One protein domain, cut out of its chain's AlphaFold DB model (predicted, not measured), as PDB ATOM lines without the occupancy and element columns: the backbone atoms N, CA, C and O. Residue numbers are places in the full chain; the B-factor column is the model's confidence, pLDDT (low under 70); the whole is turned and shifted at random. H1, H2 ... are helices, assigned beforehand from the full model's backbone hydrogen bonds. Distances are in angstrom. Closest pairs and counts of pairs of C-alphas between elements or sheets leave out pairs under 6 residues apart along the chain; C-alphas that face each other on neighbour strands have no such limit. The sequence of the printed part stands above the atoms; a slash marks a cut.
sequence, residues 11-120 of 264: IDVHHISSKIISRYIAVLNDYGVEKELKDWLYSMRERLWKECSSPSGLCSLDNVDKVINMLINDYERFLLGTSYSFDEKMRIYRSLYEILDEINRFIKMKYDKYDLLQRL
ATOM      1  N   ILE A  11     -37.042 -25.044 -40.894       65.38
ATOM      2  CA  ILE A  11     -38.215 -24.298 -41.351       65.38
ATOM      3  C   ILE A  11     -37.950 -22.818 -41.092       65.38
ATOM      4  O   ILE A  11     -37.556 -22.450 -39.988       65.38
ATOM      5  N   ASP A  12     -38.198 -21.957 -42.079       67.31
ATOM      6  CA  ASP A  12     -38.146 -20.500 -41.900       67.31
ATOM      7  C   ASP A  12     -39.389 -19.996 -41.145       67.31
ATOM      8  O   ASP A  12     -40.277 -19.315 -41.662       67.31
ATOM      9  N   VAL A  13     -39.484 -20.422 -39.887       61.88
ATOM     10  CA  VAL A  13     -40.566 -20.059 -38.972       61.88
ATOM     11  C   VAL A  13     -40.486 -18.590 -38.615       61.88
ATOM     12  O   VAL A  13     -41.524 -17.990 -38.343       61.88
ATOM     13  N   HIS A  14     -39.300 -17.981 -38.665       62.28
ATOM     14  CA  HIS A  14     -39.179 -16.556 -38.428       62.28
ATOM     15  C   HIS A  14     -39.874 -15.735 -39.516       62.28
ATOM     16  O   HIS A  14     -40.675 -14.866 -39.169       62.28
ATOM     17  N   HIS A  15     -39.629 -16.010 -40.803       65.38
ATOM     18  CA  HIS A  15     -40.280 -15.275 -41.887       65.38
ATOM     19  C   HIS A  15     -41.797 -15.471 -41.863       65.38
ATOM     20  O   HIS A  15     -42.548 -14.497 -41.925       65.38
ATOM     21  N   ILE A  16     -42.245 -16.721 -41.719       63.47
ATOM     22  CA  ILE A  16     -43.665 -17.083 -41.716       63.47
ATOM     23  C   ILE A  16     -44.355 -16.438 -40.509       63.47
ATOM     24  O   ILE A  16     -45.240 -15.601 -40.669       63.47
ATOM     25  N   SER A  17     -43.884 -16.724 -39.297       66.12
ATOM     26  CA  SER A  17     -44.533 -16.235 -38.080       66.12
ATOM     27  C   SER A  17     -44.438 -14.722 -37.957       66.12
ATOM     28  O   SER A  17     -45.434 -14.088 -37.643       66.12
ATOM     29  N   SER A  18     -43.294 -14.098 -38.259       69.62
ATOM     30  CA  SER A  18     -43.174 -12.639 -38.146       69.62
ATOM     31  C   SER A  18     -44.043 -11.914 -39.159       69.62
ATOM     32  O   SER A  18     -44.660 -10.915 -38.798       69.62
ATOM     33  N   LYS A  19     -44.140 -12.396 -40.404       74.12
ATOM     34  CA  LYS A  19     -44.994 -11.775 -41.422       74.12
ATOM     35  C   LYS A  19     -46.469 -11.891 -41.059       74.12
ATOM     36  O   LYS A  19     -47.195 -10.906 -41.167       74.12
ATOM     37  N   ILE A  20     -46.900 -13.068 -40.613       71.69
ATOM     38  CA  ILE A  20     -48.296 -13.324 -40.254       71.69
ATOM     39  C   ILE A  20     -48.644 -12.567 -38.977       71.69
ATOM     40  O   ILE A  20     -49.532 -11.723 -38.997       71.69
ATOM     41  N   ILE A  21     -47.887 -12.768 -37.895       75.25
ATOM     42  CA  ILE A  21     -48.118 -12.097 -36.610       75.25
ATOM     43  C   ILE A  21     -48.105 -10.573 -36.782       75.25
ATOM     44  O   ILE A  21     -48.977  -9.896 -36.244       75.25
ATOM     45  N   SER A  22     -47.180 -10.016 -37.573       80.25
ATOM     46  CA  SER A  22     -47.129  -8.562 -37.792       80.25
ATOM     47  C   SER A  22     -48.352  -8.029 -38.543       80.25
ATOM     48  O   SER A  22     -48.762  -6.902 -38.273       80.25
ATOM     49  N   ARG A  23     -48.976  -8.817 -39.434       80.31
ATOM     50  CA  ARG A  23     -50.250  -8.436 -40.071       80.31
ATOM     51  C   ARG A  23     -51.378  -8.331 -39.049       80.31
ATOM     52  O   ARG A  23     -52.111  -7.352 -39.091       80.31
ATOM     53  N   TYR A  24     -51.481  -9.283 -38.121       76.12
ATOM     54  CA  TYR A  24     -52.492  -9.235 -37.058       76.12
ATOM     55  C   TYR A  24     -52.233  -8.083 -36.092       76.12
ATOM     56  O   TYR A  24     -53.129  -7.298 -35.816       76.12
ATOM     57  N   ILE A  25     -50.991  -7.912 -35.642       81.81
ATOM     58  CA  ILE A  25     -50.597  -6.802 -34.767       81.81
ATOM     59  C   ILE A  25     -50.951  -5.438 -35.379       81.81
ATOM     60  O   ILE A  25     -51.387  -4.545 -34.654       81.81
ATOM     61  N   ALA A  26     -50.772  -5.264 -36.692       82.44
ATOM     62  CA  ALA A  26     -51.023  -3.994 -37.372       82.44
ATOM     63  C   ALA A  26     -52.505  -3.584 -37.398       82.44
ATOM     64  O   ALA A  26     -52.794  -2.396 -37.507       82.44
ATOM     65  N   VAL A  27     -53.430  -4.547 -37.307       81.31
ATOM     66  CA  VAL A  27     -54.880  -4.293 -37.361       81.31
ATOM     67  C   VAL A  27     -55.554  -4.318 -35.986       81.31
ATOM     68  O   VAL A  27     -56.740  -4.016 -35.893       81.31
ATOM     69  N   LEU A  28     -54.817  -4.668 -34.926       81.06
ATOM     70  CA  LEU A  28     -55.318  -4.667 -33.553       81.06
ATOM     71  C   LEU A  28     -55.239  -3.276 -32.927       81.06
ATOM     72  O   LEU A  28     -54.216  -2.588 -33.022       81.06
ATOM     73  N   ASN A  29     -56.311  -2.905 -32.228       81.12
ATOM     74  CA  ASN A  29     -56.375  -1.662 -31.473       81.12
ATOM     75  C   ASN A  29     -55.400  -1.651 -30.282       81.12
ATOM     76  O   ASN A  29     -55.133  -2.675 -29.656       81.12
ATOM     77  N   ASP A  30     -54.933  -0.458 -29.909       84.00
ATOM     78  CA  ASP A  30     -54.013  -0.242 -28.778       84.00
ATOM     79  C   ASP A  30     -54.724  -0.099 -27.418       84.00
ATOM     80  O   ASP A  30     -54.151   0.402 -26.447       84.00
ATOM     81  N   TYR A  31     -55.980  -0.537 -27.319       78.38
ATOM     82  CA  TYR A  31     -56.772  -0.481 -26.092       78.38
ATOM     83  C   TYR A  31     -57.614  -1.747 -25.885       78.38
ATOM     84  O   TYR A  31     -57.843  -2.534 -26.803       78.38
ATOM     85  N   GLY A  32     -58.076  -1.940 -24.646       75.00
ATOM     86  CA  GLY A  32     -58.934  -3.065 -24.270       75.00
ATOM     87  C   GLY A  32     -58.277  -4.429 -24.495       75.00
ATOM     88  O   GLY A  32     -57.073  -4.595 -24.309       75.00
ATOM     89  N   VAL A  33     -59.087  -5.411 -24.892       74.50
ATOM     90  CA  VAL A  33     -58.650  -6.801 -25.104       74.50
ATOM     91  C   VAL A  33     -57.723  -6.950 -26.306       74.50
ATOM     92  O   VAL A  33     -56.818  -7.783 -26.296       74.50
ATOM     93  N   GLU A  34     -57.900  -6.121 -27.333       77.19
ATOM     94  CA  GLU A  34     -57.060  -6.168 -28.531       77.19
ATOM     95  C   GLU A  34     -55.621  -5.740 -28.240       77.19
ATOM     96  O   GLU A  34     -54.702  -6.324 -28.809       77.19
ATOM     97  N   LYS A  35     -55.413  -4.830 -27.277       84.19
ATOM     98  CA  LYS A  35     -54.073  -4.494 -26.786       84.19
ATOM     99  C   LYS A  35     -53.386  -5.692 -26.139       84.19
ATOM    100  O   LYS A  35     -52.232  -5.967 -26.436       84.19
ATOM    101  N   GLU A  36     -54.084  -6.425 -25.276       78.88
ATOM    102  CA  GLU A  36     -53.500  -7.601 -24.620       78.88
ATOM    103  C   GLU A  36     -53.194  -8.715 -25.610       78.88
ATOM    104  O   GLU A  36     -52.140  -9.345 -25.525       78.88
ATOM    105  N   LEU A  37     -54.080  -8.919 -26.589       77.69
ATOM    106  CA  LEU A  37     -53.812  -9.812 -27.707       77.69
ATOM    107  C   LEU A  37     -52.562  -9.360 -28.471       77.69
ATOM    108  O   LEU A  37     -51.705 -10.182 -28.783       77.69
ATOM    109  N   LYS A  38     -52.430  -8.061 -28.744       84.94
ATOM    110  CA  LYS A  38     -51.283  -7.478 -29.443       84.94
ATOM    111  C   LYS A  38     -49.981  -7.678 -28.663       84.94
ATOM    112  O   LYS A  38     -49.011  -8.175 -29.234       84.94
ATOM    113  N   ASP A  39     -49.971  -7.381 -27.365       84.25
ATOM    114  CA  ASP A  39     -48.824  -7.581 -26.469       84.25
ATOM    115  C   ASP A  39     -48.429  -9.066 -26.387       84.25
ATOM    116  O   ASP A  39     -47.247  -9.425 -26.442       84.25
ATOM    117  N   TRP A  40     -49.422  -9.958 -26.332       79.12
ATOM    118  CA  TRP A  40     -49.201 -11.399 -26.337       79.12
ATOM    119  C   TRP A  40     -48.618 -11.898 -27.668       79.12
ATOM    120  O   TRP A  40     -47.652 -12.670 -27.665       79.12
ATOM    121  N   LEU A  41     -49.127 -11.408 -28.802       79.75
ATOM    122  CA  LEU A  41     -48.605 -11.700 -30.138       79.75
ATOM    123  C   LEU A  41     -47.174 -11.172 -30.330       79.75
ATOM    124  O   LEU A  41     -46.335 -11.873 -30.899       79.75
ATOM    125  N   TYR A  42     -46.850  -9.984 -29.808       83.38
ATOM    126  CA  TYR A  42     -45.468  -9.493 -29.776       83.38
ATOM    127  C   TYR A  42     -44.564 -10.448 -28.995       83.38
ATOM    128  O   TYR A  42     -43.533 -10.884 -29.508       83.38
ATOM    129  N   SER A  43     -44.973 -10.841 -27.786       80.56
ATOM    130  CA  SER A  43     -44.225 -11.793 -26.956       80.56
ATOM    131  C   SER A  43     -44.040 -13.154 -27.641       80.56
ATOM    132  O   SER A  43     -42.966 -13.752 -27.560       80.56
ATOM    133  N   MET A  44     -45.054 -13.655 -28.357       76.56
ATOM    134  CA  MET A  44     -44.950 -14.866 -29.181       76.56
ATOM    135  C   MET A  44     -43.872 -14.717 -30.258       76.56
ATOM    136  O   MET A  44     -43.009 -15.586 -30.375       76.56
ATOM    137  N   ARG A  45     -43.902 -13.622 -31.028       77.69
ATOM    138  CA  ARG A  45     -42.940 -13.370 -32.109       77.69
ATOM    139  C   ARG A  45     -41.500 -13.352 -31.591       77.69
ATOM    140  O   ARG A  45     -40.631 -13.997 -32.174       77.69
ATOM    141  N   GLU A  46     -41.260 -12.669 -30.474       78.19
ATOM    142  CA  GLU A  46     -39.933 -12.599 -29.848       78.19
ATOM    143  C   GLU A  46     -39.473 -13.959 -29.292       78.19
ATOM    144  O   GLU A  46     -38.294 -14.305 -29.378       78.19
ATOM    145  N   ARG A  47     -40.389 -14.765 -28.736       76.31
ATOM    146  CA  ARG A  47     -40.073 -16.117 -28.238       76.31
ATOM    147  C   ARG A  47     -39.750 -17.091 -29.366       76.31
ATOM    148  O   ARG A  47     -38.767 -17.819 -29.256       76.31
ATOM    149  N   LEU A  48     -40.515 -17.055 -30.460       72.50
ATOM    150  CA  LEU A  48     -40.212 -17.810 -31.678       72.50
ATOM    151  C   LEU A  48     -38.819 -17.462 -32.207       72.50
ATOM    152  O   LEU A  48     -38.045 -18.360 -32.512       72.50
ATOM    153  N   TRP A  49     -38.462 -16.175 -32.248       71.75
ATOM    154  CA  TRP A  49     -37.122 -15.747 -32.654       71.75
ATOM    155  C   TRP A  49     -36.018 -16.326 -31.760       71.75
ATOM    156  O   TRP A  49     -35.063 -16.913 -32.263       71.75
ATOM    157  N   LYS A  50     -36.165 -16.208 -30.433       74.94
ATOM    158  CA  LYS A  50     -35.160 -16.687 -29.469       74.94
ATOM    159  C   LYS A  50     -34.975 -18.203 -29.498       74.94
ATOM    160  O   LYS A  50     -33.844 -18.673 -29.467       74.94
ATOM    161  N   GLU A  51     -36.050 -18.979 -29.566       71.31
ATOM    162  CA  GLU A  51     -35.953 -20.449 -29.582       71.31
ATOM    163  C   GLU A  51     -35.456 -20.981 -30.936       71.31
ATOM    164  O   GLU A  51     -34.830 -22.038 -31.008       71.31
ATOM    165  N   CYS A  52     -35.666 -20.223 -32.012       70.44
ATOM    166  CA  CYS A  52     -35.185 -20.559 -33.345       70.44
ATOM    167  C   CYS A  52     -33.803 -19.968 -33.670       70.44
ATOM    168  O   CYS A  52     -33.480 -19.951 -34.850       70.44
ATOM    169  N   SER A  53     -33.027 -19.489 -32.675       57.69
ATOM    170  CA  SER A  53     -31.735 -18.762 -32.769       57.69
ATOM    171  C   SER A  53     -30.710 -19.345 -33.757       57.69
ATOM    172  O   SER A  53     -29.657 -19.867 -33.398       57.69
ATOM    173  N   SER A  54     -31.009 -19.194 -35.036       59.38
ATOM    174  CA  SER A  54     -30.172 -19.453 -36.182       59.38
ATOM    175  C   SER A  54     -29.965 -18.105 -36.862       59.38
ATOM    176  O   SER A  54     -30.949 -17.397 -37.095       59.38
ATOM    177  N   PRO A  55     -28.733 -17.748 -37.259       56.78
ATOM    178  CA  PRO A  55     -28.455 -16.531 -38.029       56.78
ATOM    179  C   PRO A  55     -29.290 -16.401 -39.314       56.78
ATOM    180  O   PRO A  55     -29.381 -15.320 -39.885       56.78
ATOM    181  N   SER A  56     -29.888 -17.504 -39.772       60.69
ATOM    182  CA  SER A  56     -30.717 -17.594 -40.977       60.69
ATOM    183  C   SER A  56     -32.231 -17.624 -40.708       60.69
ATOM    184  O   SER A  56     -32.992 -17.799 -41.651       60.69
ATOM    185  N   GLY A  57     -32.694 -17.484 -39.455       61.25
ATOM    186  CA  GLY A  57     -34.130 -17.548 -39.110       61.25
ATOM    187  C   GLY A  57     -34.748 -18.953 -39.197       61.25
ATOM    188  O   GLY A  57     -35.959 -19.128 -39.050       61.25
ATOM    189  N   LEU A  58     -33.901 -19.957 -39.427       67.56
ATOM    190  CA  LEU A  58     -34.265 -21.356 -39.581       67.56
ATOM    191  C   LEU A  58     -34.436 -22.060 -38.229       67.56
ATOM    192  O   LEU A  58     -33.540 -22.036 -37.389       67.56
ATOM    193  N   CYS A  59     -35.555 -22.759 -38.066       71.50
ATOM    194  CA  CYS A  59     -35.933 -23.479 -36.857       71.50
ATOM    195  C   CYS A  59     -36.055 -24.980 -37.125       71.50
ATOM    196  O   CYS A  59     -36.615 -25.366 -38.152       71.50
ATOM    197  N   SER A  60     -35.574 -25.831 -36.214       73.12
ATOM    198  CA  SER A  60     -35.864 -27.268 -36.291       73.12
ATOM    199  C   SER A  60     -37.350 -27.532 -36.039       73.12
ATOM    200  O   SER A  60     -37.985 -26.798 -35.281       73.12
ATOM    201  N   LEU A  61     -37.905 -28.596 -36.625       73.75
ATOM    202  CA  LEU A  61     -39.300 -28.986 -36.381       73.75
ATOM    203  C   LEU A  61     -39.599 -29.183 -34.877       73.75
ATOM    204  O   LEU A  61     -40.649 -28.750 -34.409       73.75
ATOM    205  N   ASP A  62     -38.655 -29.733 -34.109       74.81
ATOM    206  CA  ASP A  62     -38.794 -29.919 -32.655       74.81
ATOM    207  C   ASP A  62     -38.924 -28.588 -31.898       74.81
ATOM    208  O   ASP A  62     -39.747 -28.447 -30.990       74.81
ATOM    209  N   ASN A  63     -38.149 -27.572 -32.294       75.12
ATOM    210  CA  ASN A  63     -38.247 -26.242 -31.694       75.12
ATOM    211  C   ASN A  63     -39.580 -25.574 -32.060       75.12
ATOM    212  O   ASN A  63     -40.170 -24.880 -31.233       75.12
ATOM    213  N   VAL A  64     -40.086 -25.817 -33.272       73.38
ATOM    214  CA  VAL A  64     -41.402 -25.329 -33.705       73.38
ATOM    215  C   VAL A  64     -42.521 -25.949 -32.870       73.38
ATOM    216  O   VAL A  64     -43.364 -25.211 -32.361       73.38
ATOM    217  N   ASP A  65     -42.509 -27.270 -32.663       76.56
ATOM    218  CA  ASP A  65     -43.496 -27.955 -31.816       76.56
ATOM    219  C   ASP A  65     -43.463 -27.423 -30.376       76.56
ATOM    220  O   ASP A  65     -44.504 -27.069 -29.817       76.56
ATOM    221  N   LYS A  66     -42.264 -27.252 -29.801       78.75
ATOM    222  CA  LYS A  66     -42.080 -26.692 -28.455       78.75
ATOM    223  C   LYS A  66     -42.706 -25.304 -28.319       78.75
ATOM    224  O   LYS A  66     -43.459 -25.068 -27.371       78.75
ATOM    225  N   VAL A  67     -42.423 -24.385 -29.243       74.75
ATOM    226  CA  VAL A  67     -42.951 -23.014 -29.150       74.75
ATOM    227  C   VAL A  67     -44.460 -22.977 -29.378       74.75
ATOM    228  O   VAL A  67     -45.162 -22.241 -28.684       74.75
ATOM    229  N   ILE A  68     -44.984 -23.800 -30.289       77.38
ATOM    230  CA  ILE A  68     -46.431 -23.891 -30.511       77.38
ATOM    231  C   ILE A  68     -47.136 -24.446 -29.273       77.38
ATOM    232  O   ILE A  68     -48.142 -23.880 -28.852       77.38
ATOM    233  N   ASN A  69     -46.589 -25.478 -28.628       81.00
ATOM    234  CA  ASN A  69     -47.143 -25.999 -27.376       81.00
ATOM    235  C   ASN A  69     -47.126 -24.940 -26.266       81.00
ATOM    236  O   ASN A  69     -48.104 -24.797 -25.536       81.00
ATOM    237  N   MET A  70     -46.047 -24.158 -26.144       79.69
ATOM    238  CA  MET A  70     -45.999 -23.039 -25.196       79.69
ATOM    239  C   MET A  70     -47.101 -22.015 -25.466       79.69
ATOM    240  O   MET A  70     -47.747 -21.545 -24.534       79.69
ATOM    241  N   LEU A  71     -47.343 -21.696 -26.734       77.81
ATOM    242  CA  LEU A  71     -48.382 -20.760 -27.133       77.81
ATOM    243  C   LEU A  71     -49.791 -21.292 -26.863       77.81
ATOM    244  O   LEU A  71     -50.614 -20.558 -26.324       77.81
ATOM    245  N   ILE A  72     -50.069 -22.549 -27.201       81.88
ATOM    246  CA  ILE A  72     -51.365 -23.171 -26.910       81.88
ATOM    247  C   ILE A  72     -51.607 -23.171 -25.398       81.88
ATOM    248  O   ILE A  72     -52.674 -22.759 -24.952       81.88
ATOM    249  N   ASN A  73     -50.593 -23.506 -24.597       83.94
ATOM    250  CA  ASN A  73     -50.685 -23.453 -23.137       83.94
ATOM    251  C   ASN A  73     -50.928 -22.028 -22.607       83.94
ATOM    252  O   ASN A  73     -51.721 -21.838 -21.684       83.94
ATOM    253  N   ASP A  74     -50.259 -21.017 -23.168       81.94
ATOM    254  CA  ASP A  74     -50.486 -19.613 -22.804       81.94
ATOM    255  C   ASP A  74     -51.909 -19.165 -23.167       81.94
ATOM    256  O   ASP A  74     -52.564 -18.487 -22.375       81.94
ATOM    257  N   TYR A  75     -52.410 -19.588 -24.329       82.31
ATOM    258  CA  TYR A  75     -53.780 -19.341 -24.762       82.31
ATOM    259  C   TYR A  75     -54.804 -19.997 -23.831       82.31
ATOM    260  O   TYR A  75     -55.757 -19.347 -23.412       82.31
ATOM    261  N   GLU A  76     -54.603 -21.257 -23.444       81.81
ATOM    262  CA  GLU A  76     -55.493 -21.943 -22.503       81.81
ATOM    263  C   GLU A  76     -55.503 -21.268 -21.129       81.81
ATOM    264  O   GLU A  76     -56.563 -21.078 -20.523       81.81
ATOM    265  N   ARG A  77     -54.330 -20.843 -20.643       80.94
ATOM    266  CA  ARG A  77     -54.219 -20.054 -19.409       80.94
ATOM    267  C   ARG A  77     -54.958 -18.732 -19.527       80.94
ATOM    268  O   ARG A  77     -55.639 -18.348 -18.583       80.94
ATOM    269  N   PHE A  78     -54.855 -18.061 -20.666       79.50
ATOM    270  CA  PHE A  78     -55.580 -16.830 -20.936       79.50
ATOM    271  C   PHE A  78     -57.100 -17.062 -20.961       79.50
ATOM    272  O   PHE A  78     -57.844 -16.338 -20.298       79.50
ATOM    273  N   LEU A  79     -57.575 -18.097 -21.662       77.38
ATOM    274  CA  LEU A  79     -58.997 -18.441 -21.718       77.38
ATOM    275  C   LEU A  79     -59.573 -18.707 -20.326       77.38
ATOM    276  O   LEU A  79     -60.655 -18.215 -20.012       77.38
ATOM    277  N   LEU A  80     -58.855 -19.474 -19.502       75.44
ATOM    278  CA  LEU A  80     -59.302 -19.878 -18.167       75.44
ATOM    279  C   LEU A  80     -59.079 -18.791 -17.109       75.44
ATOM    280  O   LEU A  80     -59.819 -18.733 -16.129       75.44
ATOM    281  N   GLY A  81     -58.049 -17.964 -17.278       75.38
ATOM    282  CA  GLY A  81     -57.633 -16.943 -16.319       75.38
ATOM    283  C   GLY A  81     -58.373 -15.616 -16.456       75.38
ATOM    284  O   GLY A  81     -58.310 -14.806 -15.538       75.38
ATOM    285  N   THR A  82     -59.082 -15.401 -17.565       76.38
ATOM    286  CA  THR A  82     -59.830 -14.166 -17.839       76.38
ATOM    287  C   THR A  82     -61.332 -14.421 -17.843       76.38
ATOM    288  O   THR A  82     -61.795 -15.524 -18.153       76.38
ATOM    289  N   SER A  83     -62.119 -13.390 -17.564       77.94
ATOM    290  CA  SER A  83     -63.584 -13.426 -17.674       77.94
ATOM    291  C   SER A  83     -64.112 -12.754 -18.946       77.94
ATOM    292  O   SER A  83     -65.307 -12.476 -19.021       77.94
ATOM    293  N   TYR A  84     -63.258 -12.517 -19.952       79.19
ATOM    294  CA  TYR A  84     -63.650 -11.866 -21.208       79.19
ATOM    295  C   TYR A  84     -64.918 -12.434 -21.828       79.19
ATOM    296  O   TYR A  84     -65.220 -13.624 -21.691       79.19
ATOM    297  N   SER A  85     -65.641 -11.571 -22.541       80.19
ATOM    298  CA  SER A  85     -66.844 -11.974 -23.253       80.19
ATOM    299  C   SER A  85     -66.533 -13.064 -24.279       80.19
ATOM    300  O   SER A  85     -65.402 -13.227 -24.750       80.19
ATOM    301  N   PHE A  86     -67.561 -13.826 -24.646       83.81
ATOM    302  CA  PHE A  86     -67.417 -14.887 -25.637       83.81
ATOM    303  C   PHE A  86     -66.885 -14.354 -26.974       83.81
ATOM    304  O   PHE A  86     -65.991 -14.962 -27.561       83.81
ATOM    305  N   ASP A  87     -67.367 -13.190 -27.417       83.44
ATOM    306  CA  ASP A  87     -66.938 -12.565 -28.669       83.44
ATOM    307  C   ASP A  87     -65.459 -12.173 -28.647       83.44
ATOM    308  O   ASP A  87     -64.737 -12.421 -29.613       83.44
ATOM    309  N   GLU A  88     -64.979 -11.619 -27.534       82.12
ATOM    310  CA  GLU A  88     -63.563 -11.291 -27.340       82.12
ATOM    311  C   GLU A  88     -62.688 -12.551 -27.378       82.12
ATOM    312  O   GLU A  88     -61.686 -12.595 -28.097       82.12
ATOM    313  N   LYS A  89     -63.102 -13.620 -26.685       85.06
ATOM    314  CA  LYS A  89     -62.395 -14.913 -26.713       85.06
ATOM    315  C   LYS A  89     -62.400 -15.535 -28.108       85.06
ATOM    316  O   LYS A  89     -61.384 -16.081 -28.541       85.06
ATOM    317  N   MET A  90     -63.505 -15.410 -28.839       86.38
ATOM    318  CA  MET A  90     -63.623 -15.874 -30.220       86.38
ATOM    319  C   MET A  90     -62.743 -15.083 -31.189       86.38
ATOM    320  O   MET A  90     -62.185 -15.685 -32.107       86.38
ATOM    321  N   ARG A  91     -62.573 -13.768 -31.002       80.69
ATOM    322  CA  ARG A  91     -61.621 -12.972 -31.800       80.69
ATOM    323  C   ARG A  91     -60.194 -13.473 -31.609       80.69
ATOM    324  O   ARG A  91     -59.507 -13.724 -32.594       80.69
ATOM    325  N   ILE A  92     -59.783 -13.691 -30.362       80.56
ATOM    326  CA  ILE A  92     -58.445 -14.209 -30.038       80.56
ATOM    327  C   ILE A  92     -58.244 -15.606 -30.627       80.56
ATOM    328  O   ILE A  92     -57.230 -15.855 -31.275       80.56
ATOM    329  N   TYR A  93     -59.230 -16.494 -30.456       86.31
ATOM    330  CA  TYR A  93     -59.220 -17.829 -31.055       86.31
ATOM    331  C   TYR A  93     -59.010 -17.776 -32.570       86.31
ATOM    332  O   TYR A  93     -58.167 -18.500 -33.084       86.31
ATOM    333  N   ARG A  94     -59.754 -16.921 -33.288       85.31
ATOM    334  CA  ARG A  94     -59.657 -16.812 -34.754       85.31
ATOM    335  C   ARG A  94     -58.269 -16.366 -35.196       85.31
ATOM    336  O   ARG A  94     -57.677 -17.044 -36.027       85.31
ATOM    337  N   SER A  95     -57.728 -15.310 -34.586       79.56
ATOM    338  CA  SER A  95     -56.376 -14.832 -34.895       79.56
ATOM    339  C   SER A  95     -55.333 -15.931 -34.692       79.56
ATOM    340  O   SER A  95     -54.454 -16.132 -35.525       79.56
ATOM    341  N   LEU A  96     -55.451 -16.685 -33.596       80.75
ATOM    342  CA  LEU A  96     -54.528 -17.771 -33.293       80.75
ATOM    343  C   LEU A  96     -54.684 -18.961 -34.239       80.75
ATOM    344  O   LEU A  96     -53.688 -19.521 -34.691       80.75
ATOM    345  N   TYR A  97     -55.926 -19.329 -34.550       85.94
ATOM    346  CA  TYR A  97     -56.252 -20.388 -35.494       85.94
ATOM    347  C   TYR A  97     -55.669 -20.081 -36.871       85.94
ATOM    348  O   TYR A  97     -55.052 -20.951 -37.468       85.94
ATOM    349  N   GLU A  98     -55.820 -18.851 -37.363       82.38
ATOM    350  CA  GLU A  98     -55.299 -18.440 -38.671       82.38
ATOM    351  C   GLU A  98     -53.763 -18.481 -38.706       82.38
ATOM    352  O   GLU A  98     -53.190 -19.022 -39.653       82.38
ATOM    353  N   ILE A  99     -53.091 -18.016 -37.641       79.12
ATOM    354  CA  ILE A  99     -51.629 -18.130 -37.503       79.12
ATOM    355  C   ILE A  99     -51.192 -19.599 -37.525       79.12
ATOM    356  O   ILE A  99     -50.273 -19.969 -38.260       79.12
ATOM    357  N   LEU A 100     -51.840 -20.445 -36.718       80.94
ATOM    358  CA  LEU A 100     -51.499 -21.862 -36.628       80.94
ATOM    359  C   LEU A 100     -51.822 -22.611 -37.917       80.94
ATOM    360  O   LEU A 100     -51.032 -23.465 -38.299       80.94
ATOM    361  N   ASP A 101     -52.925 -22.302 -38.600       84.06
ATOM    362  CA  ASP A 101     -53.309 -22.928 -39.868       84.06
ATOM    363  C   ASP A 101     -52.299 -22.595 -40.965       84.06
ATOM    364  O   ASP A 101     -51.857 -23.484 -41.689       84.06
ATOM    365  N   GLU A 102     -51.859 -21.341 -41.056       79.75
ATOM    366  CA  GLU A 102     -50.856 -20.956 -42.043       79.75
ATOM    367  C   GLU A 102     -49.517 -21.669 -41.777       79.75
ATOM    368  O   GLU A 102     -48.959 -22.269 -42.698       79.75
ATOM    369  N   ILE A 103     -49.061 -21.745 -40.518       75.94
ATOM    370  CA  ILE A 103     -47.892 -22.562 -40.133       75.94
ATOM    371  C   ILE A 103     -48.122 -24.049 -40.473       75.94
ATOM    372  O   ILE A 103     -47.247 -24.695 -41.052       75.94
ATOM    373  N   ASN A 104     -49.302 -24.591 -40.161       79.00
ATOM    374  CA  ASN A 104     -49.673 -25.987 -40.405       79.00
ATOM    375  C   ASN A 104     -49.629 -26.323 -41.900       79.00
ATOM    376  O   ASN A 104     -49.095 -27.363 -42.267       79.00
ATOM    377  N   ARG A 105     -50.117 -25.437 -42.780       79.62
ATOM    378  CA  ARG A 105     -50.043 -25.610 -44.242       79.62
ATOM    379  C   ARG A 105     -48.599 -25.678 -44.730       79.62
ATOM    380  O   ARG A 105     -48.271 -26.571 -45.508       79.62
ATOM    381  N   PHE A 106     -47.729 -24.791 -44.243       73.56
ATOM    382  CA  PHE A 106     -46.307 -24.813 -44.597       73.56
ATOM    383  C   PHE A 106     -45.617 -26.115 -44.174       73.56
ATOM    384  O   PHE A 106     -44.801 -26.647 -44.927       73.56
ATOM    385  N   ILE A 107     -45.954 -26.643 -42.995       72.38
ATOM    386  CA  ILE A 107     -45.405 -27.911 -42.510       72.38
ATOM    387  C   ILE A 107     -45.997 -29.087 -43.294       72.38
ATOM    388  O   ILE A 107     -45.234 -29.930 -43.756       72.38
ATOM    389  N   LYS A 108     -47.317 -29.118 -43.530       76.31
ATOM    390  CA  LYS A 108     -48.008 -30.186 -44.278       76.31
ATOM    391  C   LYS A 108     -47.510 -30.342 -45.708       76.31
ATOM    392  O   LYS A 108     -47.345 -31.465 -46.160       76.31
ATOM    393  N   MET A 109     -47.169 -29.244 -46.388       70.50
ATOM    394  CA  MET A 109     -46.529 -29.295 -47.713       70.50
ATOM    395  C   MET A 109     -45.206 -30.077 -47.728       70.50
ATOM    396  O   MET A 109     -44.736 -30.463 -48.795       70.50
ATOM    397  N   LYS A 110     -44.590 -30.284 -46.560       66.12
ATOM    398  CA  LYS A 110     -43.351 -31.045 -46.394       66.12
ATOM    399  C   LYS A 110     -43.532 -32.335 -45.570       66.12
ATOM    400  O   LYS A 110     -42.679 -33.211 -45.679       66.12
ATOM    401  N   TYR A 111     -44.612 -32.462 -44.783       66.88
ATOM    402  CA  TYR A 111     -44.867 -33.552 -43.825       66.88
ATOM    403  C   TYR A 111     -46.372 -33.851 -43.648       66.88
ATOM    404  O   TYR A 111     -47.076 -33.131 -42.945       66.88
ATOM    405  N   ASP A 112     -46.856 -34.976 -44.179       62.44
ATOM    406  CA  ASP A 112     -48.295 -35.314 -44.241       62.44
ATOM    407  C   ASP A 112     -49.031 -35.474 -42.888       62.44
ATOM    408  O   ASP A 112     -50.261 -35.450 -42.857       62.44
ATOM    409  N   LYS A 113     -48.330 -35.659 -41.757       62.50
ATOM    410  CA  LYS A 113     -48.947 -36.046 -40.463       62.50
ATOM    411  C   LYS A 113     -48.948 -34.974 -39.372       62.50
ATOM    412  O   LYS A 113     -49.325 -35.266 -38.239       62.50
ATOM    413  N   TYR A 114     -48.524 -33.754 -39.671       65.69
ATOM    414  CA  TYR A 114     -48.480 -32.698 -38.664       65.69
ATOM    415  C   TYR A 114     -49.815 -31.949 -38.636       65.69
ATOM    416  O   TYR A 114     -50.186 -31.358 -39.645       65.69
ATOM    417  N   ASP A 115     -50.566 -32.009 -37.529       72.12
ATOM    418  CA  ASP A 115     -51.845 -31.295 -37.396       72.12
ATOM    419  C   ASP A 115     -51.930 -30.486 -36.097       72.12
ATOM    420  O   ASP A 115     -52.380 -30.955 -35.053       72.12
ATOM    421  N   LEU A 116     -51.476 -29.237 -36.177       72.00
ATOM    422  CA  LEU A 116     -51.435 -28.304 -35.047       72.00
ATOM    423  C   LEU A 116     -52.819 -27.880 -34.552       72.00
ATOM    424  O   LEU A 116     -52.993 -27.548 -33.381       72.00
ATOM    425  N   LEU A 117     -53.802 -27.877 -35.450       76.88
ATOM    426  CA  LEU A 117     -55.112 -27.280 -35.205       76.88
ATOM    427  C   LEU A 117     -55.959 -28.083 -34.220       76.88
ATOM    428  O   LEU A 117     -56.742 -27.494 -33.484       76.88
ATOM    429  N   GLN A 118     -55.763 -29.402 -34.142       78.31
ATOM    430  CA  GLN A 118     -56.474 -30.250 -33.176       78.31
ATOM    431  C   GLN A 118     -56.145 -29.901 -31.723       78.31
ATOM    432  O   GLN A 118     -56.922 -30.206 -30.824       78.31
ATOM    433  N   ARG A 119     -54.993 -29.266 -31.492       76.50
ATOM    434  CA  ARG A 119     -54.533 -28.881 -30.157       76.50
ATOM    435  C   ARG A 119     -55.110 -27.540 -29.704       76.50
ATOM    436  O   ARG A 119     -55.035 -27.226 -28.522       76.50
ATOM    437  N   LEU A 120     -55.667 -26.738 -30.617       83.94
ATOM    438  CA  LEU A 120     -56.241 -25.444 -30.267       83.94
ATOM    439  C   LEU A 120     -57.700 -25.603 -29.830       83.94
ATOM    440  O   LEU A 120     -58.585 -25.888 -30.636       83.94
TER     441      LEU A 120
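What this domain is: This is residues 11 to 120 of the 264 residues of an uncharacterized protein of Desulfurococcales archaeon (UniProt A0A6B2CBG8). Four long helices stand side by side in an up-and-down bundle, H1 beside H2 in one layer and H3 beside H4 in the other, with H1 over H4 and H2 over H3. After H4 the last stretch folds back, and the short helix H5 packs on H4, on the side of the H3 and H4 layer away from H1 and H2. The printed part has 110 residues, with five named helices in the order H1, H2, H3, H4, H5 and no named strand; the class is all helix. The whole is compact, with a radius of gyration of the C-alphas of 13.8 A, and spans 38 by 28 by 20 A.

Where its parts are: Find C-alpha 13 at (-40.566, -20.059, -38.972); from there H1, residues 13 to 27, runs 21.4 A. After a tight link of 4 residues you reach H2, residues 32 to 51, 29.3 A long. Beyond 9 more residues, look for C-alpha 61 at (-39.300, -28.986, -36.381), where H3, residues 61 to 81, begins its 29.7 A. Another tight link leads to H4, residues 86 to 108, the longest helix at 31.0 A. Last comes H5, residues 116 to 119, ending at C-alpha 119, (-54.533, -28.881, -30.157).

How they stand to each other: Start with the helical hairpin of H1 and H2: they touch, the closest C-alphas being those of Ile 25 and Lys 38, 5.4 A apart, and run opposite ways at a shallow tilt of 14 degrees. H2 and H3 form a second helical hairpin, at a shallow tilt of 24 degrees; H2 touches H3 with residues 44 to 51 alone, closest at the C-alphas of Leu 48 and Val 67, 6.4 A. H3 and H4 are close but not clearly touching, with the C-alphas of Leu 79 and Lys 89 closest at 7.0 A; they run opposite ways at a shallow tilt of 8 degrees. Look next at residues 95 to 103 of H4, with which alone it touches H1; the C-alphas of Ile 20 and Ile 99 are closest, 6.5 A. H5 touches H4, closest at the C-alphas of Asn 104 and Leu 116, 6.1 A, and is apart from H1 and H2. Along the backbone, every O i to N i+4 pair is within hydrogen-bond range in H3 and H4, against 10 of 11 in H1 and 15 of 16 in H2; H5 is too short for such a pair.

The domain as a whole: The two C-alphas farthest apart are those of Pro 55 and Ser 85, 41.4 A. The printed part has no cut, and no link is long. The mean pLDDT of the printed part is 76.0; look for values under 70 at residues 11 to 18, 53 to 58 and 110 to 114.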